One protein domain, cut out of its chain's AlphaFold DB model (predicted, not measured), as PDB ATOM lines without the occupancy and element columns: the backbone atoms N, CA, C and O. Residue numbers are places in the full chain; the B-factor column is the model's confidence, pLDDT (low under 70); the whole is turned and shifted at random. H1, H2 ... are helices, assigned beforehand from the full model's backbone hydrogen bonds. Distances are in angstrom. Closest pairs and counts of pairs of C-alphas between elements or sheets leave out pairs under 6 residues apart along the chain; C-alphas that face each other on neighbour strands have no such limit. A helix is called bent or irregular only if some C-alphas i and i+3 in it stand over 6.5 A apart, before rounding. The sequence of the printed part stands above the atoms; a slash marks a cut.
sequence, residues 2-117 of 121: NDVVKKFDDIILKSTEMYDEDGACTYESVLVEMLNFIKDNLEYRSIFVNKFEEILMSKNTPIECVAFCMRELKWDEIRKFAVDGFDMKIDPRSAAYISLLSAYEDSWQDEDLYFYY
ATOM      1  N   ASN A   2      -2.723  32.824  -8.234       71.38
ATOM      2  CA  ASN A   2      -4.152  32.476  -8.148       71.38
ATOM      3  C   ASN A   2      -5.005  33.518  -7.390       71.38
ATOM      4  O   ASN A   2      -6.140  33.762  -7.778       71.38
ATOM      5  N   ASP A   3      -4.455  34.175  -6.362       86.56
ATOM      6  CA  ASP A   3      -5.214  35.146  -5.554       86.56
ATOM      7  C   ASP A   3      -5.513  36.462  -6.286       86.56
ATOM      8  O   ASP A   3      -6.592  37.024  -6.117       86.56
ATOM      9  N   VAL A   4      -4.588  36.936  -7.133       88.62
ATOM     10  CA  VAL A   4      -4.766  38.171  -7.921       88.62
ATOM     11  C   VAL A   4      -5.848  37.971  -8.977       88.62
ATOM     12  O   VAL A   4      -6.746  38.796  -9.096       88.62
ATOM     13  N   VAL A   5      -5.792  36.845  -9.696       87.38
ATOM     14  CA  VAL A   5      -6.799  36.487 -10.708       87.38
ATOM     15  C   VAL A   5      -8.171  36.350 -10.068       87.38
ATOM     16  O   VAL A   5      -9.123  36.954 -10.540       87.38
ATOM     17  N   LYS A   6      -8.258  35.615  -8.953       90.69
ATOM     18  CA  LYS A   6      -9.520  35.416  -8.247       90.69
ATOM     19  C   LYS A   6     -10.125  36.740  -7.786       90.69
ATOM     20  O   LYS A   6     -11.303  36.978  -8.010       90.69
ATOM     21  N   LYS A   7      -9.310  37.621  -7.202       91.62
ATOM     22  CA  LYS A   7      -9.778  38.936  -6.761       91.62
ATOM     23  C   LYS A   7     -10.226  39.810  -7.934       91.62
ATOM     24  O   LYS A   7     -11.202  40.537  -7.799       91.62
ATOM     25  N   PHE A   8      -9.549  39.728  -9.077       90.38
ATOM     26  CA  PHE A   8      -9.987  40.428 -10.282       90.38
ATOM     27  C   PHE A   8     -11.334  39.904 -10.793       90.38
ATOM     28  O   PHE A   8     -12.227  40.695 -11.080       90.38
ATOM     29  N   ASP A   9     -11.502  38.581 -10.838       89.00
ATOM     30  CA  ASP A   9     -12.756  37.942 -11.241       89.00
ATOM     31  C   ASP A   9     -13.911  38.315 -10.290       89.00
ATOM     32  O   ASP A   9     -15.011  38.607 -10.758       89.00
ATOM     33  N   ASP A  10     -13.656  38.397  -8.979       90.81
ATOM     34  CA  ASP A  10     -14.639  38.855  -7.986       90.81
ATOM     35  C   ASP A  10     -15.073  40.315  -8.249       90.81
ATOM     36  O   ASP A  10     -16.260  40.641  -8.168       90.81
ATOM     37  N   ILE A  11     -14.133  41.198  -8.615       90.62
ATOM     38  CA  ILE A  11     -14.435  42.597  -8.971       90.62
ATOM     39  C   ILE A  11     -15.248  42.666 -10.273       90.62
ATOM     40  O   ILE A  11     -16.209  43.433 -10.352       90.62
ATOM     41  N   ILE A  12     -14.918  41.854 -11.285       88.38
ATOM     42  CA  ILE A  12     -15.685  41.787 -12.541       88.38
ATOM     43  C   ILE A  12     -17.114  41.307 -12.273       88.38
ATOM     44  O   ILE A  12     -18.064  41.895 -12.800       88.38
ATOM     45  N   LEU A  13     -17.282  40.272 -11.449       87.88
ATOM     46  CA  LEU A  13     -18.599  39.759 -11.080       87.88
ATOM     47  C   LEU A  13     -19.437  40.856 -10.418       87.88
ATOM     48  O   LEU A  13     -20.529  41.156 -10.894       87.88
ATOM     49  N   LYS A  14     -18.870  41.535  -9.417       87.00
ATOM     50  CA  LYS A  14     -19.507  42.670  -8.736       87.00
ATOM     51  C   LYS A  14     -19.870  43.795  -9.709       87.00
ATOM     52  O   LYS A  14     -20.946  44.372  -9.608       87.00
ATOM     53  N   SER A  15     -18.998  44.091 -10.678       85.31
ATOM     54  CA  SER A  15     -19.286  45.093 -11.712       85.31
ATOM     55  C   SER A  15     -20.467  44.682 -12.597       85.31
ATOM     56  O   SER A  15     -21.270  45.522 -12.976       85.31
ATOM     57  N   THR A  16     -20.616  43.390 -12.887       83.25
ATOM     58  CA  THR A  16     -21.733  42.884 -13.694       83.25
ATOM     59  C   THR A  16     -23.047  42.966 -12.916       83.25
ATOM     60  O   THR A  16     -24.059  43.357 -13.481       83.25
ATOM     61  N   GLU A  17     -23.026  42.650 -11.619       83.12
ATOM     62  CA  GLU A  17     -24.207  42.735 -10.747       83.12
ATOM     63  C   GLU A  17     -24.675  44.182 -10.531       83.12
ATOM     64  O   GLU A  17     -25.874  44.439 -10.502       83.12
ATOM     65  N   MET A  18     -23.740  45.128 -10.407       81.06
ATOM     66  CA  MET A  18     -24.052  46.533 -10.120       81.06
ATOM     67  C   MET A  18     -24.373  47.379 -11.356       81.06
ATOM     68  O   MET A  18     -24.869  48.489 -11.197       81.06
ATOM     69  N   TYR A  19     -24.098  46.890 -12.567       73.06
ATOM     70  CA  TYR A  19     -24.346  47.641 -13.804       73.06
ATOM     71  C   TYR A  19     -25.840  47.893 -14.069       73.06
ATOM     72  O   TYR A  19     -26.196  48.929 -14.622       73.06
ATOM     73  N   ASP A  20     -26.711  46.975 -13.639       66.06
ATOM     74  CA  ASP A  20     -28.168  47.091 -13.789       66.06
ATOM     75  C   ASP A  20     -28.855  47.733 -12.562       66.06
ATOM     76  O   ASP A  20     -30.075  47.921 -12.560       66.06
ATOM     77  N   GLU A  21     -28.109  48.067 -11.502       59.56
ATOM     78  CA  GLU A  21     -28.665  48.756 -10.334       59.56
ATOM     79  C   GLU A  21     -28.676  50.278 -10.558       59.56
ATOM     80  O   GLU A  21     -27.660  50.880 -10.888       59.56
ATOM     81  N   ASP A  22     -29.827  50.915 -10.311       54.59
ATOM     82  CA  ASP A  22     -30.149  52.350 -10.511       54.59
ATOM     83  C   ASP A  22     -29.286  53.347  -9.678       54.59
ATOM     84  O   ASP A  22     -29.635  54.513  -9.482       54.59
ATOM     85  N   GLY A  23     -28.156  52.900  -9.124       55.91
ATOM     86  CA  GLY A  23     -27.240  53.672  -8.293       55.91
ATOM     87  C   GLY A  23     -25.907  53.951  -8.985       55.91
ATOM     88  O   GLY A  23     -24.924  53.268  -8.733       55.91
ATOM     89  N   ALA A  24     -25.811  55.029  -9.767       54.53
ATOM     90  CA  ALA A  24     -24.551  55.442 -10.410       54.53
ATOM     91  C   ALA A  24     -23.351  55.555  -9.431       54.53
ATOM     92  O   ALA A  24     -22.220  55.224  -9.780       54.53
ATOM     93  N   CYS A  25     -23.595  55.934  -8.165       57.12
ATOM     94  CA  CYS A  25     -22.556  56.001  -7.129       57.12
ATOM     95  C   CYS A  25     -21.985  54.633  -6.710       57.12
ATOM     96  O   CYS A  25     -20.839  54.574  -6.263       57.12
ATOM     97  N   THR A  26     -22.758  53.542  -6.781       74.06
ATOM     98  CA  THR A  26     -22.266  52.211  -6.390       74.06
ATOM     99  C   THR A  26     -21.454  51.590  -7.514       74.06
ATOM    100  O   THR A  26     -20.374  51.065  -7.240       74.06
ATOM    101  N   TYR A  27     -21.889  51.737  -8.766       83.69
ATOM    102  CA  TYR A  27     -21.157  51.198  -9.909       83.69
ATOM    103  C   TYR A  27     -19.797  51.879 -10.114       83.69
ATOM    104  O   TYR A  27     -18.777  51.191 -10.174       83.69
ATOM    105  N   GLU A  28     -19.740  53.217 -10.092       86.69
ATOM    106  CA  GLU A  28     -18.470  53.946 -10.226       86.69
ATOM    107  C   GLU A  28     -17.454  53.525  -9.151       86.69
ATOM    108  O   GLU A  28     -16.270  53.353  -9.438       86.69
ATOM    109  N   SER A  29     -17.906  53.279  -7.917       88.06
ATOM    110  CA  SER A  29     -17.014  52.824  -6.844       88.06
ATOM    111  C   SER A  29     -16.320  51.494  -7.168       88.06
ATOM    112  O   SER A  29     -15.156  51.308  -6.809       88.06
ATOM    113  N   VAL A  30     -16.994  50.602  -7.902       90.56
ATOM    114  CA  VAL A  30     -16.428  49.331  -8.378       90.56
ATOM    115  C   VAL A  30     -15.444  49.558  -9.520       90.56
ATOM    116  O   VAL A  30     -14.405  48.901  -9.562       90.56
ATOM    117  N   LEU A  31     -15.720  50.507 -10.415       91.31
ATOM    118  CA  LEU A  31     -14.790  50.885 -11.484       91.31
ATOM    119  C   LEU A  31     -13.481  51.449 -10.916       91.31
ATOM    120  O   LEU A  31     -12.390  51.052 -11.329       91.31
ATOM    121  N   VAL A  32     -13.584  52.313  -9.905       92.50
ATOM    122  CA  VAL A  32     -12.428  52.861  -9.183       92.50
ATOM    123  C   VAL A  32     -11.681  51.766  -8.416       92.50
ATOM    124  O   VAL A  32     -10.449  51.740  -8.426       92.50
ATOM    125  N   GLU A  33     -12.399  50.842  -7.770       93.50
ATOM    126  CA  GLU A  33     -11.809  49.669  -7.109       93.50
ATOM    127  C   GLU A  33     -11.005  48.820  -8.108       93.50
ATOM    128  O   GLU A  33      -9.853  48.478  -7.831       93.50
ATOM    129  N   MET A  34     -11.572  48.545  -9.286       93.69
ATOM    130  CA  MET A  34     -10.919  47.804 -10.366       93.69
ATOM    131  C   MET A  34      -9.647  48.506 -10.850       93.69
ATOM    132  O   MET A  34      -8.585  47.882 -10.907       93.69
ATOM    133  N   LEU A  35      -9.731  49.803 -11.156       95.12
ATOM    134  CA  LEU A  35      -8.594  50.588 -11.637       95.12
ATOM    135  C   LEU A  35      -7.451  50.608 -10.615       95.12
ATOM    136  O   LEU A  35      -6.302  50.337 -10.972       95.12
ATOM    137  N   ASN A  36      -7.751  50.894  -9.346       94.94
ATOM    138  CA  ASN A  36      -6.737  50.915  -8.289       94.94
ATOM    139  C   ASN A  36      -6.107  49.535  -8.101       94.94
ATOM    140  O   ASN A  36      -4.885  49.422  -8.029       94.94
ATOM    141  N   PHE A  37      -6.920  48.476  -8.115       95.44
ATOM    142  CA  PHE A  37      -6.415  47.113  -8.021       95.44
ATOM    143  C   PHE A  37      -5.432  46.779  -9.151       95.44
ATOM    144  O   PHE A  37      -4.390  46.179  -8.893       95.44
ATOM    145  N   ILE A  38      -5.712  47.203 -10.386       95.19
ATOM    146  CA  ILE A  38      -4.798  47.001 -11.517       95.19
ATOM    147  C   ILE A  38      -3.518  47.829 -11.352       95.19
ATOM    148  O   ILE A  38      -2.427  47.301 -11.572       95.19
ATOM    149  N   LYS A  39      -3.627  49.104 -10.946       94.44
ATOM    150  CA  LYS A  39      -2.470  49.990 -10.713       94.44
ATOM    151  C   LYS A  39      -1.538  49.441  -9.624       94.44
ATOM    152  O   LYS A  39      -0.324  49.578  -9.751       94.44
ATOM    153  N   ASP A  40      -2.085  48.759  -8.621       96.00
ATOM    154  CA  ASP A  40      -1.319  48.111  -7.548       96.00
ATOM    155  C   ASP A  40      -0.682  46.770  -7.962       96.00
ATOM    156  O   ASP A  40       0.132  46.228  -7.218       96.00
ATOM    157  N   ASN A  41      -1.051  46.213  -9.122       94.69
ATOM    158  CA  ASN A  41      -0.654  44.874  -9.577       94.69
ATOM    159  C   ASN A  41      -0.163  44.880 -11.042       94.69
ATOM    160  O   ASN A  41      -0.379  43.918 -11.786       94.69
ATOM    161  N   LEU A  42       0.475  45.967 -11.495       93.31
ATOM    162  CA  LEU A  42       0.876  46.164 -12.899       93.31
ATOM    163  C   LEU A  42       1.810  45.072 -13.446       93.31
ATOM    164  O   LEU A  42       1.843  44.851 -14.659       93.31
ATOM    165  N   GLU A  43       2.536  44.350 -12.589       94.25
ATOM    166  CA  GLU A  43       3.348  43.197 -12.988       94.25
ATOM    167  C   GLU A  43       2.517  42.053 -13.599       94.25
ATOM    168  O   GLU A  43       3.054  41.224 -14.332       94.25
ATOM    169  N   TYR A  44       1.201  42.040 -13.361       93.69
ATOM    170  CA  TYR A  44       0.249  41.090 -13.938       93.69
ATOM    171  C   TYR A  44      -0.481  41.636 -15.176       93.69
ATOM    172  O   TYR A  44      -1.474  41.045 -15.601       93.69
ATOM    173  N   ARG A  45       0.005  42.723 -15.801       94.25
ATOM    174  CA  ARG A  45      -0.604  43.350 -16.994       94.25
ATOM    175  C   ARG A  45      -1.061  42.348 -18.049       94.25
ATOM    176  O   ARG A  45      -2.189  42.455 -18.507       94.25
ATOM    177  N   SER A  46      -0.241  41.361 -18.416       94.19
ATOM    178  CA  SER A  46      -0.610  40.380 -19.451       94.19
ATOM    179  C   SER A  46      -1.859  39.570 -19.093       94.19
ATOM    180  O   SER A  46      -2.637  39.211 -19.968       94.19
ATOM    181  N   ILE A  47      -2.070  39.291 -17.806       93.44
ATOM    182  CA  ILE A  47      -3.257  38.585 -17.318       93.44
ATOM    183  C   ILE A  47      -4.482  39.493 -17.421       93.44
ATOM    184  O   ILE A  47      -5.518  39.063 -17.920       93.44
ATOM    185  N   PHE A  48      -4.360  40.747 -16.979       94.38
ATOM    186  CA  PHE A  48      -5.448  41.719 -17.069       94.38
ATOM    187  C   PHE A  48      -5.823  42.022 -18.517       94.38
ATOM    188  O   PHE A  48      -7.007  42.104 -18.821       94.38
ATOM    189  N   VAL A  49      -4.837  42.107 -19.415       94.62
ATOM    190  CA  VAL A  49      -5.073  42.259 -20.853       94.62
ATOM    191  C   VAL A  49      -5.934  41.112 -21.370       94.62
ATOM    192  O   VAL A  49      -7.007  41.379 -21.889       94.62
ATOM    193  N   ASN A  50      -5.550  39.854 -21.132       93.06
ATOM    194  CA  ASN A  50      -6.342  38.701 -21.581       93.06
ATOM    195  C   ASN A  50      -7.774  38.715 -21.016       93.06
ATOM    196  O   ASN A  50      -8.724  38.358 -21.706       93.06
ATOM    197  N   LYS A  51      -7.948  39.139 -19.760       91.56
ATOM    198  CA  LYS A  51      -9.269  39.233 -19.126       91.56
ATOM    199  C   LYS A  51     -10.130  40.342 -19.727       91.56
ATOM    200  O   LYS A  51     -11.315  40.127 -19.960       91.56
ATOM    201  N   PHE A  52      -9.557  41.508 -20.009       92.94
ATOM    202  CA  PHE A  52     -10.248  42.545 -20.775       92.94
ATOM    203  C   PHE A  52     -10.586  42.048 -22.184       92.94
ATOM    204  O   PHE A  52     -11.709  42.247 -22.634       92.94
ATOM    205  N   GLU A  53      -9.664  41.300 -22.790       91.12
ATOM    206  CA  GLU A  53      -9.830  40.403 -23.940       91.12
ATOM    207  C   GLU A  53     -11.220  39.738 -23.965       91.12
ATOM    208  O   GLU A  53     -12.108  39.984 -24.790       91.12
ATOM    209  N   GLU A  54     -11.403  38.889 -22.954       89.81
ATOM    210  CA  GLU A  54     -12.602  38.091 -22.703       89.81
ATOM    211  C   GLU A  54     -13.854  38.946 -22.459       89.81
ATOM    212  O   GLU A  54     -14.930  38.610 -22.957       89.81
ATOM    213  N   ILE A  55     -13.732  40.058 -21.728       88.69
ATOM    214  CA  ILE A  55     -14.846  40.980 -21.444       88.69
ATOM    215  C   ILE A  55     -15.373  41.622 -22.726       88.69
ATOM    216  O   ILE A  55     -16.588  41.693 -22.919       88.69
ATOM    217  N   LEU A  56     -14.475  42.065 -23.610       87.31
ATOM    218  CA  LEU A  56     -14.845  42.683 -24.882       87.31
ATOM    219  C   LEU A  56     -15.572  41.683 -25.794       87.31
ATOM    220  O   LEU A  56     -16.558  42.037 -26.444       87.31
ATOM    221  N   MET A  57     -15.154  40.415 -25.781       84.69
ATOM    222  CA  MET A  57     -15.826  39.340 -26.526       84.69
ATOM    223  C   MET A  57     -17.139  38.863 -25.884       84.69
ATOM    224  O   MET A  57     -18.026  38.356 -26.577       84.69
ATOM    225  N   SER A  58     -17.276  38.990 -24.564       81.94
ATOM    226  CA  SER A  58     -18.488  38.621 -23.829       81.94
ATOM    227  C   SER A  58     -19.639  39.566 -24.172       81.94
ATOM    228  O   SER A  58     -19.450  40.764 -24.342       81.94
ATOM    229  N   LYS A  59     -20.875  39.059 -24.238       73.19
ATOM    230  CA  LYS A  59     -22.078  39.903 -24.403       73.19
ATOM    231  C   LYS A  59     -22.682  40.363 -23.079       73.19
ATOM    232  O   LYS A  59     -23.511  41.265 -23.082       73.19
ATOM    233  N   ASN A  60     -22.270  39.744 -21.975       73.25
ATOM    234  CA  ASN A  60     -22.929  39.887 -20.678       73.25
ATOM    235  C   ASN A  60     -22.166  40.806 -19.725       73.25
ATOM    236  O   ASN A  60     -22.681  41.128 -18.663       73.25
ATOM    237  N   THR A  61     -20.940  41.195 -20.076       78.06
ATOM    238  CA  THR A  61     -20.098  42.017 -19.208       78.06
ATOM    239  C   THR A  61     -20.054  43.452 -19.731       78.06
ATOM    240  O   THR A  61     -19.880  43.646 -20.944       78.06
ATOM    241  N   PRO A  62     -20.204  44.467 -18.865       81.56
ATOM    242  CA  PRO A  62     -20.132  45.866 -19.274       81.56
ATOM    243  C   PRO A  62     -18.783  46.189 -19.923       81.56
ATOM    244  O   PRO A  62     -17.740  45.910 -19.348       81.56
ATOM    245  N   ILE A  63     -18.785  46.791 -21.119       87.88
ATOM    246  CA  ILE A  63     -17.546  47.311 -21.741       87.88
ATOM    247  C   ILE A  63     -17.046  48.545 -20.981       87.88
ATOM    248  O   ILE A  63     -15.853  48.839 -20.990       87.88
ATOM    249  N   GLU A  64     -17.950  49.238 -20.292       87.12
ATOM    250  CA  GLU A  64     -17.671  50.462 -19.549       87.12
ATOM    251  C   GLU A  64     -16.541  50.294 -18.527       87.12
ATOM    252  O   GLU A  64     -15.687  51.169 -18.414       87.12
ATOM    253  N   CYS A  65     -16.442  49.141 -17.856       89.12
ATOM    254  CA  CYS A  65     -15.346  48.907 -16.917       89.12
ATOM    255  C   CYS A  65     -13.972  48.874 -17.600       89.12
ATOM    256  O   CYS A  65     -12.985  49.356 -17.040       89.12
ATOM    257  N   VAL A  66     -13.918  48.383 -18.842       92.50
ATOM    258  CA  VAL A  66     -12.714  48.424 -19.676       92.50
ATOM    259  C   VAL A  66     -12.422  49.862 -20.096       92.50
ATOM    260  O   VAL A  66     -11.289  50.312 -19.946       92.50
ATOM    261  N   ALA A  67     -13.435  50.600 -20.563       91.38
ATOM    262  CA  ALA A  67     -13.295  51.997 -20.981       91.38
ATOM    263  C   ALA A  67     -12.747  52.875 -19.849       91.38
ATOM    264  O   ALA A  67     -11.725  53.544 -20.014       91.38
ATOM    265  N   PHE A  68     -13.352  52.765 -18.666       91.81
ATOM    266  CA  PHE A  68     -12.945  53.485 -17.469       91.81
ATOM    267  C   PHE A  68     -11.488  53.208 -17.086       91.81
ATOM    268  O   PHE A  68     -10.735  54.138 -16.797       91.81
ATOM    269  N   CYS A  69     -11.059  51.941 -17.113       93.38
ATOM    270  CA  CYS A  69      -9.676  51.587 -16.794       93.38
ATOM    271  C   CYS A  69      -8.689  52.095 -17.855       93.38
ATOM    272  O   CYS A  69      -7.586  52.540 -17.531       93.38
ATOM    273  N   MET A  70      -9.066  52.021 -19.134       94.44
ATOM    274  CA  MET A  70      -8.192  52.391 -20.245       94.44
ATOM    275  C   MET A  70      -7.992  53.899 -20.386       94.44
ATOM    276  O   MET A  70      -6.945  54.298 -20.898       94.44
ATOM    277  N   ARG A  71      -8.906  54.723 -19.860       91.75
ATOM    278  CA  ARG A  71      -8.719  56.179 -19.747       91.75
ATOM    279  C   ARG A  71      -7.390  56.541 -19.076       91.75
ATOM    280  O   ARG A  71      -6.645  57.385 -19.576       91.75
ATOM    281  N   GLU A  72      -7.074  55.854 -17.981       91.31
ATOM    282  CA  GLU A  72      -5.860  56.061 -17.184       91.31
ATOM    283  C   GLU A  72      -4.688  55.190 -17.650       91.31
ATOM    284  O   GLU A  72      -3.558  55.662 -17.770       91.31
ATOM    285  N   LEU A  73      -4.939  53.903 -17.906       94.12
ATOM    286  CA  LEU A  73      -3.876  52.936 -18.195       94.12
ATOM    287  C   LEU A  73      -3.344  53.035 -19.629       94.12
ATOM    288  O   LEU A  73      -2.169  52.742 -19.858       94.12
ATOM    289  N   LYS A  74      -4.198  53.425 -20.585       93.12
ATOM    290  CA  LYS A  74      -3.888  53.586 -22.016       93.12
ATOM    291  C   LYS A  74      -3.090  52.416 -22.616       93.12
ATOM    292  O   LYS A  74      -2.095  52.618 -23.309       93.12
ATOM    293  N   TRP A  75      -3.496  51.175 -22.340       95.25
ATOM    294  CA  TRP A  75      -2.806  49.994 -22.872       95.25
ATOM    295  C   TRP A  75      -3.144  49.756 -24.349       95.25
ATOM    296  O   TRP A  75      -4.274  49.426 -24.702       95.25
ATOM    297  N   ASP A  76      -2.140  49.884 -25.217       93.50
ATOM    298  CA  ASP A  76      -2.295  49.742 -26.670       93.50
ATOM    299  C   ASP A  76      -2.809  48.365 -27.117       93.50
ATOM    300  O   ASP A  76      -3.415  48.258 -28.181       93.50
ATOM    301  N   GLU A  77      -2.567  47.307 -26.342       94.25
ATOM    302  CA  GLU A  77      -3.049  45.951 -26.614       94.25
ATOM    303  C   GLU A  77      -4.578  45.923 -26.674       94.25
ATOM    304  O   GLU A  77      -5.148  45.437 -27.649       94.25
ATOM    305  N   ILE A  78      -5.232  46.543 -25.688       93.50
ATOM    306  CA  ILE A  78      -6.694  46.613 -25.611       93.50
ATOM    307  C   ILE A  78      -7.251  47.512 -26.706       93.50
ATOM    308  O   ILE A  78      -8.251  47.169 -27.332       93.50
ATOM    309  N   ARG A  79      -6.581  48.632 -26.997       92.06
ATOM    310  CA  ARG A  79      -6.963  49.502 -28.114       92.06
ATOM    311  C   ARG A  79      -6.943  48.751 -29.443       92.06
ATOM    312  O   ARG A  79      -7.901  48.841 -30.202       92.06
ATOM    313  N   LYS A  80      -5.857  48.029 -29.733       90.69
ATOM    314  CA  LYS A  80      -5.724  47.247 -30.970       90.69
ATOM    315  C   LYS A  80      -6.777  46.157 -31.039       90.69
ATOM    316  O   LYS A  80      -7.459  46.063 -32.049       90.69
ATOM    317  N   PHE A  81      -6.972  45.418 -29.947       89.62
ATOM    318  CA  PHE A  81      -8.013  44.401 -29.873       89.62
ATOM    319  C   PHE A  81      -9.401  44.981 -30.167       89.62
ATOM    320  O   PHE A  81     -10.148  44.431 -30.972       89.62
ATOM    321  N   ALA A  82      -9.730  46.131 -29.572       86.88
ATOM    322  CA  ALA A  82     -10.998  46.809 -29.794       86.88
ATOM    323  C   ALA A  82     -11.162  47.337 -31.229       86.88
ATOM    324  O   ALA A  82     -12.283  47.386 -31.715       86.88
ATOM    325  N   VAL A  83     -10.085  47.722 -31.918       86.44
ATOM    326  CA  VAL A  83     -10.142  48.140 -33.332       86.44
ATOM    327  C   VAL A  83     -10.282  46.933 -34.263       86.44
ATOM    328  O   VAL A  83     -11.098  46.964 -35.180       86.44
ATOM    329  N   ASP A  84      -9.513  45.871 -34.021       83.44
ATOM    330  CA  ASP A  84      -9.458  44.689 -34.886       83.44
ATOM    331  C   ASP A  84     -10.694  43.790 -34.724       83.44
ATOM    332  O   ASP A  84     -11.153  43.174 -35.687       83.44
ATOM    333  N   GLY A  85     -11.250  43.718 -33.511       70.69
ATOM    334  CA  GLY A  85     -12.453  42.944 -33.199       70.69
ATOM    335  C   GLY A  85     -13.760  43.620 -33.619       70.69
ATOM    336  O   GLY A  85     -14.819  42.998 -33.545       70.69
ATOM    337  N   PHE A  86     -13.708  44.880 -34.059       70.12
ATOM    338  CA  PHE A  86     -14.893  45.700 -34.257       70.12
ATOM    339  C   PHE A  86     -15.346  45.777 -35.720       70.12
ATOM    340  O   PHE A  86     -14.836  46.564 -36.516       70.12
ATOM    341  N   ASP A  87     -16.391  45.013 -36.064       67.69
ATOM    342  CA  ASP A  87     -17.172  45.247 -37.284       67.69
ATOM    343  C   ASP A  87     -18.382  46.146 -36.977       67.69
ATOM    344  O   ASP A  87     -19.450  45.690 -36.550       67.69
ATOM    345  N   MET A  88     -18.213  47.444 -37.248       60.62
ATOM    346  CA  MET A  88     -19.222  48.500 -37.070       60.62
ATOM    347  C   MET A  88     -20.589  48.192 -37.699       60.62
ATOM    348  O   MET A  88     -21.583  48.797 -37.304       60.62
ATOM    349  N   LYS A  89     -20.666  47.311 -38.705       59.38
ATOM    350  CA  LYS A  89     -21.917  47.047 -39.434       59.38
ATOM    351  C   LYS A  89     -22.755  45.930 -38.830       59.38
ATOM    352  O   LYS A  89     -23.926  45.808 -39.189       59.38
ATOM    353  N   ILE A  90     -22.164  45.100 -37.976       64.88
ATOM    354  CA  ILE A  90     -22.773  43.844 -37.526       64.88
ATOM    355  C   ILE A  90     -22.904  43.812 -36.002       64.88
ATOM    356  O   ILE A  90     -23.837  43.189 -35.491       64.88
ATOM    357  N   ASP A  91     -22.017  44.493 -35.268       69.44
ATOM    358  CA  ASP A  91     -21.980  44.359 -33.816       69.44
ATOM    359  C   ASP A  91     -23.032  45.237 -33.096       69.44
ATOM    360  O   ASP A  91     -22.985  46.474 -33.182       69.44
ATOM    361  N   PRO A  92     -23.971  44.636 -32.333       72.19
ATOM    362  CA  PRO A  92     -24.943  45.380 -31.531       72.19
ATOM    363  C   PRO A  92     -24.300  46.214 -30.409       72.19
ATOM    364  O   PRO A  92     -24.949  47.117 -29.885       72.19
ATOM    365  N   ARG A  93     -23.040  45.950 -30.039       74.12
ATOM    366  CA  ARG A  93     -22.269  46.706 -29.037       74.12
ATOM    367  C   ARG A  93     -21.443  47.836 -29.645       74.12
ATOM    368  O   ARG A  93     -20.595  48.404 -28.963       74.12
ATOM    369  N   SER A  94     -21.683  48.185 -30.905       76.25
ATOM    370  CA  SER A  94     -20.887  49.175 -31.632       76.25
ATOM    371  C   SER A  94     -20.752  50.523 -30.937       76.25
ATOM    372  O   SER A  94     -19.654  51.072 -30.888       76.25
ATOM    373  N   ALA A  95     -21.819  51.014 -30.311       77.81
ATOM    374  CA  ALA A  95     -21.760  52.226 -29.497       77.81
ATOM    375  C   ALA A  95     -20.816  52.087 -28.284       77.81
ATOM    376  O   ALA A  95     -20.046  52.997 -27.995       77.81
ATOM    377  N   ALA A  96     -20.826  50.934 -27.611       79.62
ATOM    378  CA  ALA A  96     -19.981  50.685 -26.444       79.62
ATOM    379  C   ALA A  96     -18.494  50.545 -26.819       79.62
ATOM    380  O   ALA A  96     -17.631  51.046 -26.106       79.62
ATOM    381  N   TYR A  97     -18.185  49.931 -27.966       83.62
ATOM    382  CA  TYR A  97     -16.820  49.902 -28.504       83.62
ATOM    383  C   TYR A  97     -16.313  51.300 -28.877       83.62
ATOM    384  O   TYR A  97     -15.154  51.620 -28.625       83.62
ATOM    385  N   ILE A  98     -17.177  52.155 -29.431       83.56
ATOM    386  CA  ILE A  98     -16.827  53.552 -29.720       83.56
ATOM    387  C   ILE A  98     -16.529  54.319 -28.422       83.56
ATOM    388  O   ILE A  98     -15.521  55.017 -28.372       83.56
ATOM    389  N   SER A  99     -17.338  54.147 -27.369       82.44
ATOM    390  CA  SER A  99     -17.075  54.753 -26.049       82.44
ATOM    391  C   SER A  99     -15.762  54.243 -25.424       82.44
ATOM    392  O   SER A  99     -14.968  55.025 -24.906       82.44
ATOM    393  N   LEU A 100     -15.436  52.952 -25.569       88.06
ATOM    394  CA  LEU A 100     -14.121  52.430 -25.174       88.06
ATOM    395  C   LEU A 100     -12.971  53.105 -25.930       88.06
ATOM    396  O   LEU A 100     -11.955  53.447 -25.330       88.06
ATOM    397  N   LEU A 101     -13.094  53.273 -27.248       89.62
ATOM    398  CA  LEU A 101     -12.042  53.895 -28.050       89.62
ATOM    399  C   LEU A 101     -11.887  55.388 -27.734       89.62
ATOM    400  O   LEU A 101     -10.755  55.875 -27.731       89.62
ATOM    401  N   SER A 102     -12.975  56.091 -27.410       88.31
ATOM    402  CA  SER A 102     -12.919  57.505 -27.025       88.31
ATOM    403  C   SER A 102     -12.217  57.727 -25.681       88.31
ATOM    404  O   SER A 102     -11.609  58.777 -25.489       88.31
ATOM    405  N   ALA A 103     -12.172  56.727 -24.790       88.31
ATOM    406  CA  ALA A 103     -11.395  56.806 -23.547       88.31
ATOM    407  C   ALA A 103      -9.883  57.037 -23.786       88.31
ATOM    408  O   ALA A 103      -9.190  57.581 -22.922       88.31
ATOM    409  N   TYR A 104      -9.364  56.664 -24.965       88.50
ATOM    410  CA  TYR A 104      -7.964  56.882 -25.352       88.50
ATOM    411  C   TYR A 104      -7.689  58.280 -25.916       88.50
ATOM    412  O   TYR A 104      -6.519  58.662 -26.031       88.50
ATOM    413  N   GLU A 105      -8.726  59.025 -26.297       87.44
ATOM    414  CA  GLU A 105      -8.600  60.387 -26.814       87.44
ATOM    415  C   GLU A 105      -8.283  61.373 -25.685       87.44
ATOM    416  O   GLU A 105      -8.477  61.078 -24.508       87.44
ATOM    417  N   ASP A 106      -7.766  62.560 -26.010       78.19
ATOM    418  CA  ASP A 106      -7.440  63.554 -24.979       78.19
ATOM    419  C   ASP A 106      -8.708  64.084 -24.288       78.19
ATOM    420  O   ASP A 106      -8.747  64.202 -23.062       78.19
ATOM    421  N   SER A 107      -9.775  64.305 -25.060       77.00
ATOM    422  CA  SER A 107     -11.106  64.658 -24.565       77.00
ATOM    423  C   SER A 107     -12.016  63.431 -24.570       77.00
ATOM    424  O   SER A 107     -12.371  62.947 -25.644       77.00
ATOM    425  N   TRP A 108     -12.427  62.960 -23.396       81.25
ATOM    426  CA  TRP A 108     -13.393  61.870 -23.285       81.25
ATOM    427  C   TRP A 108     -14.767  62.440 -22.927       81.25
ATOM    428  O   TRP A 108     -14.910  63.103 -21.908       81.25
ATOM    429  N   GLN A 109     -15.768  62.221 -23.783       73.31
ATOM    430  CA  GLN A 109     -17.112  62.798 -23.611       73.31
ATOM    431  C   GLN A 109     -17.884  62.244 -22.414       73.31
ATOM    432  O   GLN A 109     -18.852  62.863 -21.998       73.31
ATOM    433  N   ASP A 110     -17.471  61.087 -21.898       76.00
ATOM    434  CA  ASP A 110     -18.109  60.450 -20.749       76.00
ATOM    435  C   ASP A 110     -17.378  60.809 -19.439       76.00
ATOM    436  O   ASP A 110     -17.766  60.362 -18.365       76.00
ATOM    437  N   GLU A 111     -16.310  61.615 -19.498       78.81
ATOM    438  CA  GLU A 111     -15.473  61.961 -18.342       78.81
ATOM    439  C   GLU A 111     -16.274  62.639 -17.221       78.81
ATOM    440  O   GLU A 111     -16.110  62.315 -16.045       78.81
ATOM    441  N   ASP A 112     -17.182  63.539 -17.588       80.75
ATOM    442  CA  ASP A 112     -18.073  64.276 -16.696       80.75
ATOM    443  C   ASP A 112     -19.189  63.418 -16.080       80.75
ATOM    444  O   ASP A 112     -19.838  63.859 -15.127       80.75
ATOM    445  N   LEU A 113     -19.373  62.178 -16.548       81.00
ATOM    446  CA  LEU A 113     -20.279  61.208 -15.926       81.00
ATOM    447  C   LEU A 113     -19.687  60.576 -14.657       81.00
ATOM    448  O   LEU A 113     -20.442  60.058 -13.833       81.00
ATOM    449  N   TYR A 114     -18.366  60.644 -14.471       82.50
ATOM    450  CA  TYR A 114     -17.668  60.017 -13.349       82.50
ATOM    451  C   TYR A 114     -17.160  61.062 -12.356       82.50
ATOM    452  O   TYR A 114     -16.351  61.931 -12.693       82.50
ATOM    453  N   PHE A 115     -17.547  60.947 -11.085       83.94
ATOM    454  CA  PHE A 115     -17.017  61.802 -10.020       83.94
ATOM    455  C   PHE A 115     -15.495  61.689  -9.851       83.94
ATOM    456  O   PHE A 115     -14.859  62.652  -9.410       83.94
ATOM    457  N   TYR A 116     -14.914  60.534 -10.176       84.81
ATOM    458  CA  TYR A 116     -13.482  60.258 -10.145       84.81
ATOM    459  C   TYR A 116     -12.711  61.220 -11.052       84.81
ATOM    460  O   TYR A 116     -11.707  61.783 -10.615       84.81
ATOM    461  N   TYR A 117     -13.224  61.474 -12.260       79.75
ATOM    462  CA  TYR A 117     -12.614  62.391 -13.226       79.75
ATOM    463  C   TYR A 117     -13.176  63.820 -13.137       79.75
ATOM    464  O   TYR A 117     -12.468  64.789 -13.393       79.75
TER     465      TYR A 117
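This is residues 2 to 117 of the 121 residues of an uncharacterized protein of Pseudomonas denitrificans (UniProt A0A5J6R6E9). H4 is the core of a rounded all-helix domain, between a hairpin of H1 and H2 and a hairpin of H5 and H6. H1 to H4 form an up-and-down bundle, each running against the one before. The printed part has 116 residues with six named helices, H1 to H6, and no named strand; it is compact, radius of gyration of the C-alphas 13.5 A, spans 39 by 31 by 28 A.

H1 is residues 2 to 18, 24.4 A, from C-alpha 2 at (-4.152, 32.476, -8.148). H2 is 24 to 39, 22.7 A; H3 42 to 57, 22.6 A, irregular, with C-alphas 43 and 46 8.1 A apart; H4 64 to 73; H5 76 to 84; H6 94 to 102, ending at C-alpha 102 (-12.919, 57.505, -27.025).

Among the closest C-alphas, H1 touches H2 at Met 18 and Tyr 27, 5.5 A; H4 touches H6 at Ala 67 and Leu 100, 4.3 A, a shallow tilt of 17 degrees. Every O i to N i+4 pair is within hydrogen-bond range in H1, H5 and H6; in H2 11 of 12, H3 10 of 12, H4 5 of 6.

The printed part has no cut. Residues 103 to 117 hold no named element. pLDDT is under 70 at residues 20 to 25 and 87 to 91.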